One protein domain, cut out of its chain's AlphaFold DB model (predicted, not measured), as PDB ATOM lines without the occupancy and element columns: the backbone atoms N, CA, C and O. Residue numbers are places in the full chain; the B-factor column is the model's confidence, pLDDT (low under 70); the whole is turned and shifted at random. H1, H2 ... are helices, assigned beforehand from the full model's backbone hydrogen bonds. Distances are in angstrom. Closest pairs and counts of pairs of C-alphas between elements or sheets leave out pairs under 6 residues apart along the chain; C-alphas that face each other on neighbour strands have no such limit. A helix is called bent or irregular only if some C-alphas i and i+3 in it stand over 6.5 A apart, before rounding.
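Overview. This is residues 55 to 120 of the 181 residues of an uncharacterized protein of Streptomyces sp. CB02959 (UniProt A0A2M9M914). The longest helix, H1, meets the end of H3 in a wide corner, its last residues near the last residues of H3, and runs away from there to one side of the model. H3 lies in the middle of the other three helices, with H2 packed on one side of it and H4 on roughly the opposite side, while residues 115 to 120 stick out beyond the end of H4. The printed part has 66 residues with four named helices, H1, H2, H3 and H4 in that order along the chain, and no named strand; its class is all helix. It is compact, with a radius of gyration of the C-alphas of 12.2 A, and spans 36 by 32 by 19 A.

Along the chain. H1 is residues 56 to 69, 19.5 A from first to last C-alpha; it begins at C-alpha 56 at (143.716, 123.631, 150.369). H3 is residues 86 to 98, 17.9 A long, and ends at C-alpha 98 at (159.310, 117.729, 139.530). H2 is residues 73 to 79, 9.8 A long. H4 is residues 104 to 113, 15.0 A long, ending at C-alpha 113 at (164.598, 122.300, 153.096). H4 is irregular: C-alphas 105 and 108 are 7.8 A apart.

Arrangement. H1 and H3 only just touch, only at their ends, with 3 pairs of C-alphas within 8 A, through residues 66 to 69 of H1 and 96 to 97 of H3 alone. Their closest C-alphas, of Gly 69 and Trp 96, are 6.4 A apart, and the helices run opposite ways at a steep tilt of 54 degrees. H3 is the hub, touching the other three helices. H2 and H3 form a helical hairpin and touch, closest at the C-alphas of Ala 78 and Ala 92, 4.6 A apart. They run opposite ways at a shallow tilt of 34 degrees, only just short of steep. H3 and H4 are also a helical hairpin and touch, closest at the C-alphas of Ala 98 and Ala 104, 3.8 A apart. They run opposite ways at a steep tilt of 44 degrees. H1 and H2 are close but not clearly touching, with the C-alphas of Gly 69 and Val 75 6.7 A apart, and stand about perpendicular at 85 degrees. H4 is apart from H1 and from H2. In H1, H2 and H3 every O i to N i+4 pair is within hydrogen-bond range; in H4, 4 of 6 are.

Size, cuts and confidence. The two C-alphas farthest apart, of Asp 55 and Val 84, are 36.5 A apart. The printed part, residues 55 to 120, has no cut. The links from H1 to H2 and from H3 to H4 are tight, and that from H2 to H3 is short; no link is long. Residues 115 to 120 stand free. The mean pLDDT of the printed part is 94.3, and no printed residue is under 70.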
ATOM      1  N   ASP A  55     146.053 127.431 148.309       97.69
ATOM      2  CA  ASP A  55     144.832 127.029 149.004       97.69
ATOM      3  C   ASP A  55     144.769 125.505 149.205       97.69
ATOM      4  O   ASP A  55     145.611 124.753 148.709       97.69
ATOM      5  N   ASP A  56     143.796 125.043 149.988       97.44
ATOM      6  CA  ASP A  56     143.716 123.631 150.369       97.44
ATOM      7  C   ASP A  56     143.407 122.720 149.171       97.44
ATOM      8  O   ASP A  56     143.968 121.634 149.076       97.44
ATOM      9  N   ALA A  57     142.606 123.179 148.205       97.88
ATOM     10  CA  ALA A  57     142.286 122.391 147.016       97.88
ATOM     11  C   ALA A  57     143.512 122.207 146.106       97.88
ATOM     12  O   ALA A  57     143.779 121.102 145.635       97.88
ATOM     13  N   ALA A  58     144.286 123.272 145.882       97.81
ATOM     14  CA  ALA A  58     145.542 123.194 145.146       97.81
ATOM     15  C   ALA A  58     146.572 122.327 145.888       97.81
ATOM     16  O   ALA A  58     147.288 121.549 145.258       97.81
ATOM     17  N   MET A  59     146.622 122.416 147.221       98.38
ATOM     18  CA  MET A  59     147.484 121.560 148.033       98.38
ATOM     19  C   MET A  59     147.113 120.081 147.891       98.38
ATOM     20  O   MET A  59     147.998 119.259 147.670       98.38
ATOM     21  N   ASP A  60     145.825 119.740 147.957       98.38
ATOM     22  CA  ASP A  60     145.349 118.362 147.805       98.38
ATOM     23  C   ASP A  60     145.749 117.776 146.445       98.38
ATOM     24  O   ASP A  60     146.189 116.625 146.373       98.38
ATOM     25  N   VAL A  61     145.678 118.575 145.374       98.25
ATOM     26  CA  VAL A  61     146.148 118.177 144.037       98.25
ATOM     27  C   VAL A  61     147.652 117.911 144.039       98.25
ATOM     28  O   VAL A  61     148.080 116.868 143.549       98.25
ATOM     29  N   MET A  62     148.460 118.803 144.619       98.56
ATOM     30  CA  MET A  62     149.917 118.631 144.672       98.56
ATOM     31  C   MET A  62     150.326 117.408 145.499       98.56
ATOM     32  O   MET A  62     151.191 116.643 145.079       98.56
ATOM     33  N   LEU A  63     149.701 117.196 146.661       98.44
ATOM     34  CA  LEU A  63     149.971 116.040 147.519       98.44
ATOM     35  C   LEU A  63     149.557 114.731 146.837       98.44
ATOM     36  O   LEU A  63     150.336 113.778 146.839       98.44
ATOM     37  N   SER A  64     148.388 114.709 146.189       98.44
ATOM     38  CA  SER A  64     147.940 113.561 145.387       98.44
ATOM     39  C   SER A  64     148.884 113.295 144.211       98.44
ATOM     40  O   SER A  64     149.193 112.146 143.904       98.44
ATOM     41  N   GLY A  65     149.385 114.355 143.571       98.50
ATOM     42  CA  GLY A  65     150.378 114.272 142.505       98.50
ATOM     43  C   GLY A  65     151.703 113.679 142.984       98.50
ATOM     44  O   GLY A  65     152.246 112.797 142.327       98.50
ATOM     45  N   LEU A  66     152.195 114.096 144.156       98.38
ATOM     46  CA  LEU A  66     153.403 113.528 144.761       98.38
ATOM     47  C   LEU A  66     153.224 112.044 145.093       98.38
ATOM     48  O   LEU A  66     154.134 111.251 144.852       98.38
ATOM     49  N   GLU A  67     152.063 111.656 145.623       98.19
ATOM     50  CA  GLU A  67     151.742 110.251 145.881       98.19
ATOM     51  C   GLU A  67     151.719 109.435 144.580       98.19
ATOM     52  O   GLU A  67     152.383 108.401 144.491       98.19
ATOM     53  N   ALA A  68     151.039 109.929 143.541       98.00
ATOM     54  CA  ALA A  68     151.003 109.287 142.230       98.00
ATOM     55  C   ALA A  68     152.400 109.178 141.593       98.00
ATOM     56  O   ALA A  68     152.744 108.135 141.031       98.00
ATOM     57  N   GLY A  69     153.234 110.210 141.745       97.19
ATOM     58  CA  GLY A  69     154.605 110.261 141.239       97.19
ATOM     59  C   GLY A  69     155.513 109.161 141.794       97.19
ATOM     60  O   GLY A  69     156.492 108.801 141.151       97.19
ATOM     61  N   LEU A  70     155.179 108.537 142.931       95.06
ATOM     62  CA  LEU A  70     155.916 107.367 143.432       95.06
ATOM     63  C   LEU A  70     155.792 106.136 142.517       95.06
ATOM     64  O   LEU A  70     156.594 105.209 142.635       95.06
ATOM     65  N   SER A  71     154.801 106.123 141.620       97.19
ATOM     66  CA  SER A  71     154.608 105.078 140.606       97.19
ATOM     67  C   SER A  71     155.162 105.457 139.227       97.19
ATOM     68  O   SER A  71     155.091 104.642 138.306       97.19
ATOM     69  N   ASP A  72     155.698 106.670 139.063       96.81
ATOM     70  CA  ASP A  72     156.306 107.116 137.811       96.81
ATOM     71  C   ASP A  72     157.620 106.342 137.554       96.81
ATOM     72  O   ASP A  72     158.479 106.300 138.442       96.81
ATOM     73  N   PRO A  73     157.809 105.715 136.375       97.12
ATOM     74  CA  PRO A  73     159.035 104.988 136.047       97.12
ATOM     75  C   PRO A  73     160.321 105.806 136.204       97.12
ATOM     76  O   PRO A  73     161.309 105.273 136.713       97.12
ATOM     77  N   ASP A  74     160.317 107.085 135.825       94.75
ATOM     78  CA  ASP A  74     161.497 107.948 135.912       94.75
ATOM     79  C   ASP A  74     161.813 108.284 137.373       94.75
ATOM     80  O   ASP A  74     162.978 108.278 137.782       94.75
ATOM     81  N   VAL A  75     160.782 108.489 138.201       97.44
ATOM     82  CA  VAL A  75     160.951 108.653 139.653       97.44
ATOM     83  C   VAL A  75     161.469 107.361 140.278       97.44
ATOM     84  O   VAL A  75     162.411 107.405 141.067       97.44
ATOM     85  N   ILE A  76     160.908 106.202 139.926       96.88
ATOM     86  CA  ILE A  76     161.351 104.899 140.441       96.88
ATOM     87  C   ILE A  76     162.829 104.664 140.120       96.88
ATOM     88  O   ILE A  76     163.587 104.258 141.006       96.88
ATOM     89  N   GLU A  77     163.251 104.928 138.882       93.38
ATOM     90  CA  GLU A  77     164.649 104.789 138.481       93.38
ATOM     91  C   GLU A  77     165.551 105.800 139.197       93.38
ATOM     92  O   GLU A  77     166.582 105.403 139.737       93.38
ATOM     93  N   ALA A  78     165.139 107.066 139.325       93.06
ATOM     94  CA  ALA A  78     165.896 108.072 140.073       93.06
ATOM     95  C   ALA A  78     166.049 107.715 141.567       93.06
ATOM     96  O   ALA A  78     167.070 108.021 142.183       93.06
ATOM     97  N   GLN A  79     165.063 107.030 142.156       91.75
ATOM     98  CA  GLN A  79     165.118 106.550 143.541       91.75
ATOM     99  C   GLN A  79     166.079 105.359 143.718       91.75
ATOM    100  O   GLN A  79     166.535 105.089 144.839       91.75
ATOM    101  N   ARG A  80     166.435 104.628 142.650       88.31
ATOM    102  CA  ARG A  80     167.399 103.522 142.753       88.31
ATOM    103  C   ARG A  80     168.781 104.057 143.099       88.31
ATOM    104  O   ARG A  80     169.417 104.772 142.339       88.31
ATOM    105  N   GLY A  81     169.287 103.640 144.258       79.88
ATOM    106  CA  GLY A  81     170.602 104.080 144.714       79.88
ATOM    107  C   GLY A  81     170.624 105.542 145.158       79.88
ATOM    108  O   GLY A  81     171.705 106.111 145.254       79.88
ATOM    109  N   ARG A  82     169.468 106.138 145.483       86.38
ATOM    110  CA  ARG A  82     169.371 107.480 146.070       86.38
ATOM    111  C   ARG A  82     170.410 107.732 147.170       86.38
ATOM    112  O   ARG A  82     171.030 108.790 147.208       86.38
ATOM    113  N   ASP A  83     170.641 106.738 148.022       81.31
ATOM    114  CA  ASP A  83     171.454 106.883 149.234       81.31
ATOM    115  C   ASP A  83     172.947 106.539 149.015       81.31
ATOM    116  O   ASP A  83     173.680 106.262 149.965       81.31
ATOM    117  N   VAL A  84     173.426 106.516 147.760       77.12
ATOM    118  CA  VAL A  84     174.848 106.239 147.446       77.12
ATOM    119  C   VAL A  84     175.716 107.497 147.381       77.12
ATOM    120  O   VAL A  84     176.937 107.403 147.488       77.12
ATOM    121  N   SER A  85     175.119 108.676 147.179       79.38
ATOM    122  CA  SER A  85     175.830 109.961 147.165       79.38
ATOM    123  C   SER A  85     174.872 111.134 147.371       79.38
ATOM    124  O   SER A  85     173.678 111.017 147.107       79.38
ATOM    125  N   SER A  86     175.394 112.299 147.760       79.94
ATOM    126  CA  SER A  86     174.598 113.533 147.847       79.94
ATOM    127  C   SER A  86     173.991 113.943 146.500       79.94
ATOM    128  O   SER A  86     172.856 114.410 146.458       79.94
ATOM    129  N   SER A  87     174.710 113.726 145.392       86.12
ATOM    130  CA  SER A  87     174.207 114.008 144.043       86.12
ATOM    131  C   SER A  87     173.052 113.083 143.656       86.12
ATOM    132  O   SER A  87     172.069 113.555 143.090       86.12
ATOM    133  N   ALA A  88     173.154 111.786 143.968       85.75
ATOM    134  CA  ALA A  88     172.079 110.820 143.730       85.75
ATOM    135  C   ALA A  88     170.856 111.130 144.606       85.75
ATOM    136  O   ALA A  88     169.732 111.122 144.112       85.75
ATOM    137  N   HIS A  89     171.083 111.503 145.870       89.56
ATOM    138  CA  HIS A  89     170.026 111.914 146.789       89.56
ATOM    139  C   HIS A  89     169.263 113.121 146.237       89.56
ATOM    140  O   HIS A  89     168.039 113.077 146.104       89.56
ATOM    141  N   ARG A  90     169.995 114.180 145.864       93.75
ATOM    142  CA  ARG A  90     169.421 115.378 145.243       93.75
ATOM    143  C   ARG A  90     168.608 115.016 144.011       93.75
ATOM    144  O   ARG A  90     167.442 115.379 143.959       93.75
ATOM    145  N   HIS A  91     169.199 114.276 143.073       95.38
ATOM    146  CA  HIS A  91     168.531 113.881 141.835       95.38
ATOM    147  C   HIS A  91     167.196 113.173 142.101       95.38
ATOM    148  O   HIS A  91     166.178 113.615 141.576       95.38
ATOM    149  N   ALA A  92     167.186 112.162 142.974       95.88
ATOM    150  CA  ALA A  92     165.988 111.395 143.305       95.88
ATOM    151  C   ALA A  92     164.850 112.267 143.856       95.88
ATOM    152  O   ALA A  92     163.715 112.183 143.391       95.88
ATOM    153  N   PHE A  93     165.150 113.135 144.827       96.44
ATOM    154  CA  PHE A  93     164.137 114.005 145.427       96.44
ATOM    155  C   PHE A  93     163.676 115.101 144.470       96.44
ATOM    156  O   PHE A  93     162.481 115.370 144.394       96.44
ATOM    157  N   THR A  94     164.587 115.717 143.714       97.94
ATOM    158  CA  THR A  94     164.207 116.755 142.747       97.94
ATOM    159  C   THR A  94     163.396 116.184 141.588       97.94
ATOM    160  O   THR A  94     162.454 116.835 141.156       97.94
ATOM    161  N   ALA A  95     163.701 114.963 141.130       97.88
ATOM    162  CA  ALA A  95     162.912 114.265 140.116       97.88
ATOM    163  C   ALA A  95     161.506 113.942 140.637       97.88
ATOM    164  O   ALA A  95     160.522 114.189 139.947       97.88
ATOM    165  N   TRP A  96     161.398 113.478 141.886       98.44
ATOM    166  CA  TRP A  96     160.102 113.232 142.512       98.44
ATOM    167  C   TRP A  96     159.275 114.513 142.679       98.44
ATOM    168  O   TRP A  96     158.120 114.537 142.268       98.44
ATOM    169  N   TYR A  97     159.851 115.606 143.194       98.50
ATOM    170  CA  TYR A  97     159.137 116.886 143.277       98.50
ATOM    171  C   TYR A  97     158.724 117.405 141.896       98.50
ATOM    172  O   TYR A  97     157.602 117.872 141.734       98.50
ATOM    173  N   ALA A  98     159.592 117.280 140.890       98.19
ATOM    174  CA  ALA A  98     159.310 117.729 139.530       98.19
ATOM    175  C   ALA A  98     158.293 116.858 138.769       98.19
ATOM    176  O   ALA A  98     157.818 117.292 137.722       98.19
ATOM    177  N   SER A  99     157.918 115.683 139.292       97.88
ATOM    178  CA  SER A  99     156.813 114.881 138.739       97.88
ATOM    179  C   SER A  99     155.449 115.577 138.867       97.88
ATOM    180  O   SER A  99     154.516 115.254 138.137       97.88
ATOM    181  N   VAL A 100     155.348 116.580 139.748       98.31
ATOM    182  CA  VAL A 100     154.193 117.473 139.867       98.31
ATOM    183  C   VAL A 100     154.522 118.800 139.169       98.31
ATOM    184  O   VAL A 100     155.416 119.515 139.637       98.31
ATOM    185  N   PRO A 101     153.832 119.168 138.069       97.44
ATOM    186  CA  PRO A 101     154.167 120.348 137.265       97.44
ATOM    187  C   PRO A 101     154.267 121.655 138.059       97.44
ATOM    188  O   PRO A 101     155.146 122.476 137.801       97.44
ATOM    189  N   GLU A 102     153.402 121.840 139.053       97.56
ATOM    190  CA  GLU A 102     153.364 123.020 139.917       97.56
ATOM    191  C   GLU A 102     154.578 123.110 140.851       97.56
ATOM    192  O   GLU A 102     154.988 124.210 141.224       97.56
ATOM    193  N   LEU A 103     155.168 121.969 141.216       98.44
ATOM    194  CA  LEU A 103     156.318 121.892 142.119       98.44
ATOM    195  C   LEU A 103     157.656 121.886 141.374       98.44
ATOM    196  O   LEU A 103     158.681 122.212 141.975       98.44
ATOM    197  N   ALA A 104     157.675 121.578 140.073       97.94
ATOM    198  CA  ALA A 104     158.898 121.546 139.271       97.94
ATOM    199  C   ALA A 104     159.750 122.834 139.368       97.94
ATOM    200  O   ALA A 104     160.964 122.712 139.553       97.94
ATOM    201  N   PRO A 105     159.179 124.061 139.357       98.25
ATOM    202  CA  PRO A 105     159.961 125.291 139.520       98.25
ATOM    203  C   PRO A 105     160.610 125.458 140.903       98.25
ATOM    204  O   PRO A 105     161.564 126.221 141.040       98.25
ATOM    205  N   VAL A 106     160.100 124.771 141.930       98.38
ATOM    206  CA  VAL A 106     160.553 124.881 143.327       98.38
ATOM    207  C   VAL A 106     161.178 123.586 143.859       98.38
ATOM    208  O   VAL A 106     161.502 123.503 145.043       98.38
ATOM    209  N   ALA A 107     161.409 122.585 143.005       98.25
ATOM    210  CA  ALA A 107     161.939 121.276 143.395       98.25
ATOM    211  C   ALA A 107     163.284 121.375 144.141       98.25
ATOM    212  O   ALA A 107     163.495 120.704 145.152       98.25
ATOM    213  N   ASP A 108     164.174 122.261 143.689       97.44
ATOM    214  CA  ASP A 108     165.462 122.505 144.342       97.44
ATOM    215  C   ASP A 108     165.318 123.215 145.696       97.44
ATOM    216  O   ASP A 108     166.067 122.922 146.629       97.44
ATOM    217  N   VAL A 109     164.334 124.111 145.831       98.06
ATOM    218  CA  VAL A 109     164.016 124.777 147.105       98.06
ATOM    219  C   VAL A 109     163.495 123.746 148.104       98.06
ATOM    220  O   VAL A 109     164.001 123.666 149.220       98.06
ATOM    221  N   LEU A 110     162.548 122.901 147.683       97.81
ATOM    222  CA  LEU A 110     162.001 121.812 148.497       97.81
ATOM    223  C   LEU A 110     163.083 120.818 148.932       97.81
ATOM    224  O   LEU A 110     163.074 120.378 150.083       97.81
ATOM    225  N   TYR A 111     164.032 120.488 148.051       95.88
ATOM    226  CA  TYR A 111     165.189 119.669 148.413       95.88
ATOM    227  C   TYR A 111     166.090 120.369 149.441       95.88
ATOM    228  O   TYR A 111     166.503 119.745 150.419       95.88
ATOM    229  N   GLY A 112     166.355 121.668 149.269       94.94
ATOM    230  CA  GLY A 112     167.145 122.462 150.213       94.94
ATOM    231  C   GLY A 112     166.584 122.440 151.638       94.94
ATOM    232  O   GLY A 112     167.350 122.353 152.598       94.94
ATOM    233  N   GLN A 113     165.256 122.405 151.787       95.44
ATOM    234  CA  GLN A 113     164.598 122.300 153.096       95.44
ATOM    235  C   GLN A 113     164.961 121.017 153.865       95.44
ATOM    236  O   GLN A 113     164.942 121.026 155.091       95.44
ATOM    237  N   LEU A 114     165.337 119.922 153.185       90.75
ATOM    238  CA  LEU A 114     165.776 118.685 153.855       90.75
ATOM    239  C   LEU A 114     167.072 118.886 154.656       90.75
ATOM    240  O   LEU A 114     167.333 118.151 155.605       90.75
ATOM    241  N   GLN A 115     167.884 119.876 154.285       87.06
ATOM    242  CA  GLN A 115     169.165 120.184 154.927       87.06
ATOM    243  C   GLN A 115     169.054 121.324 155.947       87.06
ATOM    244  O   GLN A 115     170.008 121.592 156.670       87.06
ATOM    245  N   ALA A 116     167.913 122.007 155.997       89.00
ATOM    246  CA  ALA A 116     167.718 123.227 156.762       89.00
ATOM    247  C   ALA A 116     167.157 122.901 158.166       89.00
ATOM    248  O   ALA A 116     166.033 122.397 158.263       89.00
ATOM    249  N   PRO A 117     167.913 123.139 159.262       87.88
ATOM    250  CA  PRO A 117     167.532 122.721 160.616       87.88
ATOM    251  C   PRO A 117     166.170 123.244 161.087       87.88
ATOM    252  O   PRO A 117     165.500 122.582 161.873       87.88
ATOM    253  N   GLU A 118     165.737 124.405 160.602       90.25
ATOM    254  CA  GLU A 118     164.457 125.026 160.945       90.25
ATOM    255  C   GLU A 118     163.229 124.221 160.486       90.25
ATOM    256  O   GLU A 118     162.142 124.409 161.030       90.25
ATOM    257  N   TYR A 119     163.396 123.294 159.536       92.69
ATOM    258  CA  TYR A 119     162.334 122.384 159.099       92.69
ATOM    259  C   TYR A 119     162.288 121.085 159.907       92.69
ATOM    260  O   TYR A 119     161.391 120.273 159.686       92.69
ATOM    261  N   TRP A 120     163.221 120.872 160.838       92.00
ATOM    262  CA  TRP A 120     163.313 119.655 161.639       92.00
ATOM    263  C   TRP A 120     162.861 119.908 163.074       92.00
ATOM    264  O   TRP A 120     163.494 120.633 163.841       92.00
TER     265      TRP A 120